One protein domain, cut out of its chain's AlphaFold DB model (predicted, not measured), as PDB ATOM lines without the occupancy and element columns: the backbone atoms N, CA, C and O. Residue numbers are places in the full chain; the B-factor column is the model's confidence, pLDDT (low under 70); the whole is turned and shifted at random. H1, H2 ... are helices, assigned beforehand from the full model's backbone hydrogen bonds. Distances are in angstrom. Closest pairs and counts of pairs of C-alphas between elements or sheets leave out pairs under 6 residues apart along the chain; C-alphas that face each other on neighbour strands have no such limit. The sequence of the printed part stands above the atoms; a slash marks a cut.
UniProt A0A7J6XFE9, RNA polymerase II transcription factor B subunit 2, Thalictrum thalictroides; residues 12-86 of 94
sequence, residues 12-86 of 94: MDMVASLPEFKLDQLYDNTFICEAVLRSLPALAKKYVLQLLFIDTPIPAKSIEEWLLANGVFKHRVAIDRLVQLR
ATOM      1  N   MET A  12     183.242 210.029 173.182       85.31
ATOM      2  CA  MET A  12     182.616 209.341 172.062       85.31
ATOM      3  C   MET A  12     183.385 208.068 171.676       85.31
ATOM      4  O   MET A  12     182.762 207.070 171.321       85.31
ATOM      5  N   ASP A  13     184.718 208.080 171.733       88.62
ATOM      6  CA  ASP A  13     185.559 206.923 171.387       88.62
ATOM      7  C   ASP A  13     185.595 205.885 172.507       88.62
ATOM      8  O   ASP A  13     185.745 204.693 172.249       88.62
ATOM      9  N   MET A  14     185.414 206.318 173.757       88.62
ATOM     10  CA  MET A  14     185.166 205.407 174.869       88.62
ATOM     11  C   MET A  14     183.866 204.636 174.634       88.62
ATOM     12  O   MET A  14     183.902 203.408 174.661       88.62
ATOM     13  N   VAL A  15     182.762 205.340 174.359       88.50
ATOM     14  CA  VAL A  15     181.447 204.734 174.096       88.50
ATOM     15  C   VAL A  15     181.531 203.775 172.907       88.50
ATOM     16  O   VAL A  15     181.216 202.603 173.062       88.50
ATOM     17  N   ALA A  16     182.081 204.215 171.772       89.81
ATOM     18  CA  ALA A  16     182.242 203.375 170.578       89.81
ATOM     19  C   ALA A  16     183.150 202.142 170.782       89.81
ATOM     20  O   ALA A  16     183.105 201.208 169.990       89.81
ATOM     21  N   SER A  17     183.988 202.121 171.826       90.69
ATOM     22  CA  SER A  17     184.852 200.971 172.143       90.69
ATOM     23  C   SER A  17     184.194 199.915 173.038       90.69
ATOM     24  O   SER A  17     184.823 198.901 173.348       90.69
ATOM     25  N   LEU A  18     182.968 200.156 173.505       90.69
ATOM     26  CA  LEU A  18     182.242 199.218 174.352       90.69
ATOM     27  C   LEU A  18     181.667 198.052 173.526       90.69
ATOM     28  O   LEU A  18     181.277 198.245 172.377       90.69
ATOM     29  N   PRO A  19     181.567 196.842 174.110       93.25
ATOM     30  CA  PRO A  19     180.833 195.737 173.501       93.25
ATOM     31  C   PRO A  19     179.365 196.095 173.248       93.25
ATOM     32  O   PRO A  19     178.768 196.823 174.040       93.25
ATOM     33  N   GLU A  20     178.771 195.496 172.215       91.06
ATOM     34  CA  GLU A  20     177.397 195.782 171.771       91.06
ATOM     35  C   GLU A  20     176.376 195.709 172.911       91.06
ATOM     36  O   GLU A  20     175.683 196.684 173.178       91.06
ATOM     37  N   PHE A  21     176.385 194.620 173.687       92.19
ATOM     38  CA  PHE A  21     175.447 194.446 174.801       92.19
ATOM     39  C   PHE A  21     175.559 195.541 175.877       92.19
ATOM     40  O   PHE A  21     174.586 195.840 176.562       92.19
ATOM     41  N   LYS A  22     176.754 196.126 176.061       92.69
ATOM     42  CA  LYS A  22     176.954 197.223 177.015       92.69
ATOM     43  C   LYS A  22     176.472 198.546 176.448       92.69
ATOM     44  O   LYS A  22     176.025 199.377 177.226       92.69
ATOM     45  N   LEU A  23     176.600 198.754 175.137       92.31
ATOM     46  CA  LEU A  23     176.047 199.928 174.465       92.31
ATOM     47  C   LEU A  23     174.527 199.936 174.558       92.31
ATOM     48  O   LEU A  23     173.964 200.956 174.937       92.31
ATOM     49  N   ASP A  24     173.891 198.792 174.314       91.25
ATOM     50  CA  ASP A  24     172.436 198.670 174.390       91.25
ATOM     51  C   ASP A  24     171.938 199.001 175.813       91.25
ATOM     52  O   ASP A  24     171.095 199.877 175.983       91.25
ATOM     53  N   GLN A  25     172.569 198.434 176.851       94.44
ATOM     54  CA  GLN A  25     172.280 198.777 178.256       94.44
ATOM     55  C   GLN A  25     172.556 200.246 178.600       94.44
ATOM     56  O   GLN A  25     171.917 200.828 179.475       94.44
ATOM     57  N   LEU A  26     173.557 200.855 177.964       93.25
ATOM     58  CA  LEU A  26     173.904 202.251 178.199       93.25
ATOM     59  C   LEU A  26     172.825 203.188 177.634       93.25
ATOM     60  O   LEU A  26     172.555 204.233 178.229       93.25
ATOM     61  N   TYR A  27     172.200 202.805 176.518       95.06
ATOM     62  CA  TYR A  27     171.121 203.557 175.880       95.06
ATOM     63  C   TYR A  27     169.755 203.413 176.565       95.06
ATOM     64  O   TYR A  27     168.873 204.230 176.311       95.06
ATOM     65  N   ASP A  28     169.601 202.501 177.529       95.62
ATOM     66  CA  ASP A  28     168.431 202.491 178.425       95.62
ATOM     67  C   ASP A  28     168.363 203.754 179.311       95.62
ATOM     68  O   ASP A  28     167.319 204.090 179.874       95.62
ATOM     69  N   ASN A  29     169.475 204.485 179.450       95.62
ATOM     70  CA  ASN A  29     169.539 205.718 180.223       95.62
ATOM     71  C   ASN A  29     169.344 206.959 179.338       95.62
ATOM     72  O   ASN A  29     170.226 207.340 178.562       95.62
ATOM     73  N   THR A  30     168.236 207.675 179.555       95.50
ATOM     74  CA  THR A  30     167.887 208.910 178.834       95.50
ATOM     75  C   THR A  30     169.012 209.945 178.819       95.50
ATOM     76  O   THR A  30     169.289 210.532 177.774       95.50
ATOM     77  N   PHE A  31     169.718 210.153 179.934       94.44
ATOM     78  CA  PHE A  31     170.792 211.150 180.001       94.44
ATOM     79  C   PHE A  31     171.969 210.798 179.093       94.44
ATOM     80  O   PHE A  31     172.599 211.694 178.528       94.44
ATOM     81  N   ILE A  32     172.259 209.505 178.924       92.25
ATOM     82  CA  ILE A  32     173.319 209.068 178.018       92.25
ATOM     83  C   ILE A  32     172.889 209.252 176.566       92.25
ATOM     84  O   ILE A  32     173.666 209.792 175.779       92.25
ATOM     85  N   CYS A  33     171.646 208.905 176.223       95.25
ATOM     86  CA  CYS A  33     171.086 209.167 174.896       95.25
ATOM     87  C   CYS A  33     171.175 210.652 174.534       95.25
ATOM     88  O   CYS A  33     171.649 211.007 173.452       95.25
ATOM     89  N   GLU A  34     170.820 211.543 175.461       94.62
ATOM     90  CA  GLU A  34     170.968 212.978 175.233       94.62
ATOM     91  C   GLU A  34     172.437 213.412 175.110       94.62
ATOM     92  O   GLU A  34     172.761 214.257 174.275       94.62
ATOM     93  N   ALA A  35     173.340 212.873 175.934       93.75
ATOM     94  CA  ALA A  35     174.766 213.198 175.873       93.75
ATOM     95  C   ALA A  35     175.390 212.773 174.535       93.75
ATOM     96  O   ALA A  35     176.141 213.545 173.925       93.75
ATOM     97  N   VAL A  36     175.038 211.584 174.041       94.44
ATOM     98  CA  VAL A  36     175.459 211.094 172.725       94.44
ATOM     99  C   VAL A  36     174.875 211.973 171.626       94.44
ATOM    100  O   VAL A  36     175.640 212.499 170.817       94.44
ATOM    101  N   LEU A  37     173.568 212.258 171.648       94.81
ATOM    102  CA  LEU A  37     172.925 213.139 170.668       94.81
ATOM    103  C   LEU A  37     173.563 214.537 170.635       94.81
ATOM    104  O   LEU A  37     173.791 215.091 169.558       94.81
ATOM    105  N   ARG A  38     173.911 215.116 171.792       93.81
ATOM    106  CA  ARG A  38     174.617 216.408 171.880       93.81
ATOM    107  C   ARG A  38     176.019 216.354 171.270       93.81
ATOM    108  O   ARG A  38     176.433 217.344 170.665       93.81
ATOM    109  N   SER A  39     176.698 215.217 171.377       92.56
ATOM    110  CA  SER A  39     178.080 215.014 170.925       92.56
ATOM    111  C   SER A  39     178.205 214.612 169.449       92.56
ATOM    112  O   SER A  39     179.303 214.650 168.893       92.56
ATOM    113  N   LEU A  40     177.104 214.230 168.792       94.44
ATOM    114  CA  LEU A  40     177.101 213.859 167.375       94.44
ATOM    115  C   LEU A  40     177.463 215.041 166.449       94.44
ATOM    116  O   LEU A  40     177.136 216.194 166.748       94.44
ATOM    117  N   PRO A  41     178.061 214.780 165.270       93.75
ATOM    118  CA  PRO A  41     178.177 215.778 164.210       93.75
ATOM    119  C   PRO A  41     176.809 216.345 163.809       93.75
ATOM    120  O   PRO A  41     175.803 215.638 163.836       93.75
ATOM    121  N   ALA A  42     176.761 217.604 163.365       93.62
ATOM    122  CA  ALA A  42     175.500 218.279 163.031       93.62
ATOM    123  C   ALA A  42     174.630 217.500 162.022       93.62
ATOM    124  O   ALA A  42     173.416 217.405 162.194       93.62
ATOM    125  N   LEU A  43     175.250 216.898 161.000       94.94
ATOM    126  CA  LEU A  43     174.533 216.110 159.997       94.94
ATOM    127  C   LEU A  43     173.985 214.790 160.566       94.94
ATOM    128  O   LEU A  43     172.871 214.407 160.230       94.94
ATOM    129  N   ALA A  44     174.711 214.147 161.484       96.31
ATOM    130  CA  ALA A  44     174.237 212.943 162.161       96.31
ATOM    131  C   ALA A  44     172.998 213.234 163.026       96.31
ATOM    132  O   ALA A  44     172.025 212.488 162.968       96.31
ATOM    133  N   LYS A  45     172.979 214.362 163.756       97.12
ATOM    134  CA  LYS A  45     171.792 214.792 164.525       97.12
ATOM    135  C   LYS A  45     170.568 214.975 163.631       97.12
ATOM    136  O   LYS A  45     169.477 214.557 163.999       97.12
ATOM    137  N   LYS A  46     170.757 215.589 162.455       95.69
ATOM    138  CA  LYS A  46     169.686 215.761 161.466       95.69
ATOM    139  C   LYS A  46     169.099 214.405 161.071       95.69
ATOM    140  O   LYS A  46     167.883 214.265 161.102       95.69
ATOM    141  N   TYR A  47     169.940 213.422 160.746       96.25
ATOM    142  CA  TYR A  47     169.468 212.090 160.360       96.25
ATOM    143  C   TYR A  47     168.706 211.391 161.480       96.25
ATOM    144  O   TYR A  47     167.602 210.922 161.236       96.25
ATOM    145  N   VAL A  48     169.233 211.397 162.707       96.12
ATOM    146  CA  VAL A  48     168.539 210.807 163.865       96.12
ATOM    147  C   VAL A  48     167.145 211.413 164.036       96.12
ATOM    148  O   VAL A  48     166.179 210.678 164.180       96.12
ATOM    149  N   LEU A  49     167.013 212.742 163.955       95.88
ATOM    150  CA  LEU A  49     165.714 213.407 164.103       95.88
ATOM    151  C   LEU A  49     164.759 213.139 162.934       95.88
ATOM    152  O   LEU A  49     163.564 212.979 163.158       95.88
ATOM    153  N   GLN A  50     165.260 213.089 161.696       94.75
ATOM    154  CA  GLN A  50     164.433 212.799 160.518       94.75
ATOM    155  C   GLN A  50     163.910 211.359 160.507       94.75
ATOM    156  O   GLN A  50     162.831 211.118 159.973       94.75
ATOM    157  N   LEU A  51     164.662 210.424 161.092       94.88
ATOM    158  CA  LEU A  51     164.315 209.004 161.143       94.88
ATOM    159  C   LEU A  51     163.636 208.577 162.451       94.88
ATOM    160  O   LEU A  51     163.201 207.437 162.541       94.88
ATOM    161  N   LEU A  52     163.519 209.461 163.449       93.88
ATOM    162  CA  LEU A  52     163.080 209.108 164.808       93.88
ATOM    163  C   LEU A  52     161.706 208.418 164.871       93.88
ATOM    164  O   LEU A  52     161.464 207.628 165.774       93.88
ATOM    165  N   PHE A  53     160.819 208.739 163.928       92.50
ATOM    166  CA  PHE A  53     159.462 208.190 163.842       92.50
ATOM    167  C   PHE A  53     159.276 207.249 162.647       92.50
ATOM    168  O   PHE A  53     158.147 207.008 162.222       92.50
ATOM    169  N   ILE A  54     160.372 206.781 162.045       93.81
ATOM    170  CA  ILE A  54     160.323 205.823 160.945       93.81
ATOM    171  C   ILE A  54     160.688 204.451 161.497       93.81
ATOM    172  O   ILE A  54     161.847 204.170 161.783       93.81
ATOM    173  N   ASP A  55     159.680 203.591 161.601       91.94
ATOM    174  CA  ASP A  55     159.821 202.260 162.196       91.94
ATOM    175  C   ASP A  55     160.339 201.203 161.204       91.94
ATOM    176  O   ASP A  55     160.583 200.055 161.578       91.94
ATOM    177  N   THR A  56     160.498 201.560 159.925       92.19
ATOM    178  CA  THR A  56     160.978 200.650 158.879       92.19
ATOM    179  C   THR A  56     162.390 201.003 158.418       92.19
ATOM    180  O   THR A  56     162.732 202.185 158.339       92.19
ATOM    181  N   PRO A  57     163.202 200.011 158.013       92.44
ATOM    182  CA  PRO A  57     164.498 200.274 157.400       92.44
ATOM    183  C   PRO A  57     164.372 201.179 156.171       92.44
ATOM    184  O   PRO A  57     163.435 201.040 155.383       92.44
ATOM    185  N   ILE A  58     165.338 202.080 155.988       92.75
ATOM    186  CA  ILE A  58     165.409 202.959 154.816       92.75
ATOM    187  C   ILE A  58     166.627 202.586 153.967       92.75
ATOM    188  O   ILE A  58     167.706 202.363 154.521       92.75
ATOM    189  N   PRO A  59     166.504 202.566 152.627       93.69
ATOM    190  CA  PRO A  59     167.653 202.409 151.745       93.69
ATOM    191  C   PRO A  59     168.701 203.510 151.962       93.69
ATOM    192  O   PRO A  59     168.372 204.698 151.947       93.69
ATOM    193  N   ALA A  60     169.982 203.140 152.063       91.94
ATOM    194  CA  ALA A  60     171.082 204.100 152.235       91.94
ATOM    195  C   ALA A  60     171.089 205.195 151.149       91.94
ATOM    196  O   ALA A  60     171.266 206.378 151.445       91.94
ATOM    197  N   LYS A  61     170.773 204.817 149.903       91.62
ATOM    198  CA  LYS A  61     170.661 205.736 148.764       91.62
ATOM    199  C   LYS A  61     169.646 206.865 148.994       91.62
ATOM    200  O   LYS A  61     169.899 208.000 148.606       91.62
ATOM    201  N   SER A  62     168.531 206.586 149.669       92.75
ATOM    202  CA  SER A  62     167.527 207.612 149.978       92.75
ATOM    203  C   SER A  62     168.058 208.669 150.949       92.75
ATOM    204  O   SER A  62     167.668 209.828 150.864       92.75
ATOM    205  N   ILE A  63     168.974 208.297 151.850       92.75
ATOM    206  CA  ILE A  63     169.632 209.242 152.766       92.75
ATOM    207  C   ILE A  63     170.679 210.079 152.015       92.75
ATOM    208  O   ILE A  63     170.832 211.274 152.287       92.75
ATOM    209  N   GLU A  64     171.393 209.480 151.059       91.56
ATOM    210  CA  GLU A  64     172.360 210.179 150.200       91.56
ATOM    211  C   GLU A  64     171.692 211.243 149.318       91.56
ATOM    212  O   GLU A  64     172.246 212.326 149.134       91.56
ATOM    213  N   GLU A  65     170.473 210.989 148.837       92.25
ATOM    214  CA  GLU A  65     169.683 211.940 148.040       92.25
ATOM    215  C   GLU A  65     169.330 213.229 148.805       92.25
ATOM    216  O   GLU A  65     169.027 214.255 148.197       92.25
ATOM    217  N   TRP A  66     169.425 213.237 150.139       90.94
ATOM    218  CA  TRP A  66     169.227 214.447 150.950       90.94
ATOM    219  C   TRP A  66     170.428 215.399 150.942       90.94
ATOM    220  O   TRP A  66     170.386 216.456 151.589       90.94
ATOM    221  N   LEU A  67     171.524 215.021 150.281       91.94
ATOM    222  CA  LEU A  67     172.760 215.791 150.233       91.94
ATOM    223  C   LEU A  67     172.782 216.772 149.066       91.94
ATOM    224  O   LEU A  67     172.377 216.482 147.946       91.94
ATOM    225  N   LEU A  68     173.374 217.934 149.327       88.56
ATOM    226  CA  LEU A  68     173.844 218.825 148.272       88.56
ATOM    227  C   LEU A  68     175.192 218.320 147.734       88.56
ATOM    228  O   LEU A  68     175.903 217.585 148.423       88.56
ATOM    229  N   ALA A  69     175.583 218.766 146.538       82.69
ATOM    230  CA  ALA A  69     176.751 218.263 145.799       82.69
ATOM    231  C   ALA A  69     178.091 218.252 146.578       82.69
ATOM    232  O   ALA A  69     178.987 217.480 146.256       82.69
ATOM    233  N   ASN A  70     178.242 219.070 147.623       84.56
ATOM    234  CA  ASN A  70     179.444 219.150 148.467       84.56
ATOM    235  C   ASN A  70     179.315 218.430 149.831       84.56
ATOM    236  O   ASN A  70     180.198 218.542 150.683       84.56
ATOM    237  N   GLY A  71     178.216 217.710 150.069       88.00
ATOM    238  CA  GLY A  71     177.879 217.109 151.362       88.00
ATOM    239  C   GLY A  71     178.495 215.733 151.630       88.00
ATOM    240  O   GLY A  71     178.473 215.285 152.775       88.00
ATOM    241  N   VAL A  72     179.071 215.079 150.617       91.25
ATOM    242  CA  VAL A  72     179.453 213.652 150.660       91.25
ATOM    243  C   VAL A  72     180.455 213.328 151.772       91.25
ATOM    244  O   VAL A  72     180.282 212.360 152.506       91.25
ATOM    245  N   PHE A  73     181.479 214.162 151.968       92.25
ATOM    246  CA  PHE A  73     182.460 213.922 153.031       92.25
ATOM    247  C   PHE A  73     181.824 213.997 154.427       92.25
ATOM    248  O   PHE A  73     182.055 213.136 155.275       92.25
ATOM    249  N   LYS A  74     180.977 215.007 154.658       93.31
ATOM    250  CA  LYS A  74     180.263 215.173 155.932       93.31
ATOM    251  C   LYS A  74     179.271 214.036 156.163       93.31
ATOM    252  O   LYS A  74     179.111 213.617 157.304       93.31
ATOM    253  N   HIS A  75     178.630 213.554 155.099       95.38
ATOM    254  CA  HIS A  75     177.749 212.393 155.139       95.38
ATOM    255  C   HIS A  75     178.492 211.154 155.613       95.38
ATOM    256  O   HIS A  75     178.088 210.563 156.608       95.38
ATOM    257  N   ARG A  76     179.623 210.828 154.979       94.62
ATOM    258  CA  ARG A  76     180.427 209.663 155.353       94.62
ATOM    259  C   ARG A  76     180.840 209.702 156.822       94.62
ATOM    260  O   ARG A  76     180.596 208.752 157.548       94.62
ATOM    261  N   VAL A  77     181.365 210.838 157.285       94.69
ATOM    262  CA  VAL A  77     181.739 211.016 158.701       94.69
ATOM    263  C   VAL A  77     180.535 210.862 159.637       94.69
ATOM    264  O   VAL A  77     180.669 210.321 160.733       94.69
ATOM    265  N   ALA A  78     179.356 211.343 159.235       95.81
ATOM    266  CA  ALA A  78     178.136 211.214 160.026       95.81
ATOM    267  C   ALA A  78     177.651 209.759 160.113       95.81
ATOM    268  O   ALA A  78     177.370 209.300 161.217       95.81
ATOM    269  N   ILE A  79     177.584 209.047 158.984       95.94
ATOM    270  CA  ILE A  79     177.166 207.639 158.927       95.94
ATOM    271  C   ILE A  79     178.148 206.756 159.691       95.94
ATOM    272  O   ILE A  79     177.716 206.046 160.597       95.94
ATOM    273  N   ASP A  80     179.454 206.885 159.434       94.88
ATOM    274  CA  ASP A  80     180.490 206.123 160.142       94.88
ATOM    275  C   ASP A  80     180.337 206.282 161.660       94.88
ATOM    276  O   ASP A  80     180.418 205.312 162.414       94.88
ATOM    277  N   ARG A  81     180.058 207.507 162.132       94.00
ATOM    278  CA  ARG A  81     179.865 207.758 163.563       94.00
ATOM    279  C   ARG A  81     178.588 207.131 164.113       94.00
ATOM    280  O   ARG A  81     178.615 206.613 165.226       94.00
ATOM    281  N   LEU A  82     177.484 207.197 163.374       95.81
ATOM    282  CA  LEU A  82     176.207 206.613 163.790       95.81
ATOM    283  C   LEU A  82     176.283 205.085 163.868       95.81
ATOM    284  O   LEU A  82     175.764 204.511 164.824       95.81
ATOM    285  N   VAL A  83     176.984 204.448 162.927       94.69
ATOM    286  CA  VAL A  83     177.211 202.995 162.909       94.69
ATOM    287  C   VAL A  83     178.160 202.567 164.033       94.69
ATOM    288  O   VAL A  83     177.843 201.648 164.782       94.69
ATOM    289  N   GLN A  84     179.282 203.271 164.241       93.00
ATOM    290  CA  GLN A  84     180.220 202.986 165.344       93.00
ATOM    291  C   GLN A  84     179.564 203.045 166.727       93.00
ATOM    292  O   GLN A  84     179.960 202.329 167.642       93.00
ATOM    293  N   LEU A  85     178.585 203.930 166.890       94.12
ATOM    294  CA  LEU A  85     177.838 204.089 168.133       94.12
ATOM    295  C   LEU A  85     176.601 203.193 168.199       94.12
ATOM    296  O   LEU A  85     175.870 203.286 169.180       94.12
ATOM    297  N   ARG A  86     176.353 202.364 167.177       94.06
ATOM    298  CA  ARG A  86     175.151 201.527 167.032       94.06
ATOM    299  C   ARG A  86     173.838 202.300 167.146       94.06
ATOM    300  O   ARG A  86     172.812 201.742 167.514       94.06
TER     301      ARG A  86
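AT A GLANCE: This is residues 12 to 86 of the 94 residues of the protein "RNA polymerase II transcription factor B subunit 2" of Thalictrum thalictroides (UniProt A0A7J6XFE9). Six helices make an open, loosely joined frame: H3 runs along one side, H2 stands at one end with H1 beside it, and H6 runs back along the other side until its last residues come near H1. H4 starts between the end of H3 and H6, its early residues packing on the middle of H6 at Ala 44 and Ala 78, and from there it runs away from H6 toward the loop of residues 52 to 59, while short H5 sits toward the end far from H2. Residues 52 to 59 stick out as a loop beyond H4. The printed part has 75 residues, with six named helices in the order H1 to H6 and no named strand; the class is all helix. The whole is compact, with a radius of gyration of the C-alphas of 13.1 A and spans of 37 by 26 by 19 A.

IN THESE COORDINATES: H1 is residues 12 to 16, from C-alpha 12 at (182.616, 209.341, 172.062), and is 6.2 A long. H2, residues 20 to 27, is 10.8 A long, and H3, residues 30 to 39, is 14.3 A long. H4 is residues 42 to 51, 14.7 A from its first C-alpha at (175.500, 218.279, 163.031) to its last. H5, residues 60 to 64, is 6.5 A long. H6, residues 72 to 84, is the longest helix, 18.2 A, and ends with C-alpha 84 at (180.220, 202.986, 165.344).

HOW THE PARTS SIT: H1 and H2 are close but not clearly touching, with the closest C-alphas, of Val 15 and Leu 23, 7.2 A apart. H1 and H6 are close but not clearly touching, with the closest C-alphas, of Ala 16 and Gln 84, 5.6 A apart. H2 and H3 are also close but not clearly touching, with the C-alphas of Tyr 27 and Cys 33 5.7 A apart, and they stand about perpendicular at 79 degrees. H3 and H4 are close but not clearly touching, at Leu 37 and Lys 45, C-alphas 6.5 A apart, with a steep tilt of 46 degrees, opposite ways. H4 and H6 touch, with the C-alphas of Ala 44 and Ala 78 4.8 A apart, at a steep tilt of 66 degrees, the same way. H5 and H6 are close but not clearly touching, with the C-alphas of Glu 64 and His 75 7.6 A apart. H4 and H5 are only just apart, the closest C-alphas being 8.1 A apart; H3 and H6 are apart. In H1, H2, H3, H4, H5 and H6, each O i to N i+4 pair is within hydrogen-bond range.

THE WHOLE: The C-alphas of Gln 25 and Ala 69, the two farthest apart, are 38.1 A from each other. The printed part has no cut, and no link is long. Residues 28 to 34, of which 30 to 34 belong to H3, stand free, as do residues 52 to 59. The mean pLDDT of the printed part is 92.9, and no printed residue is under 70.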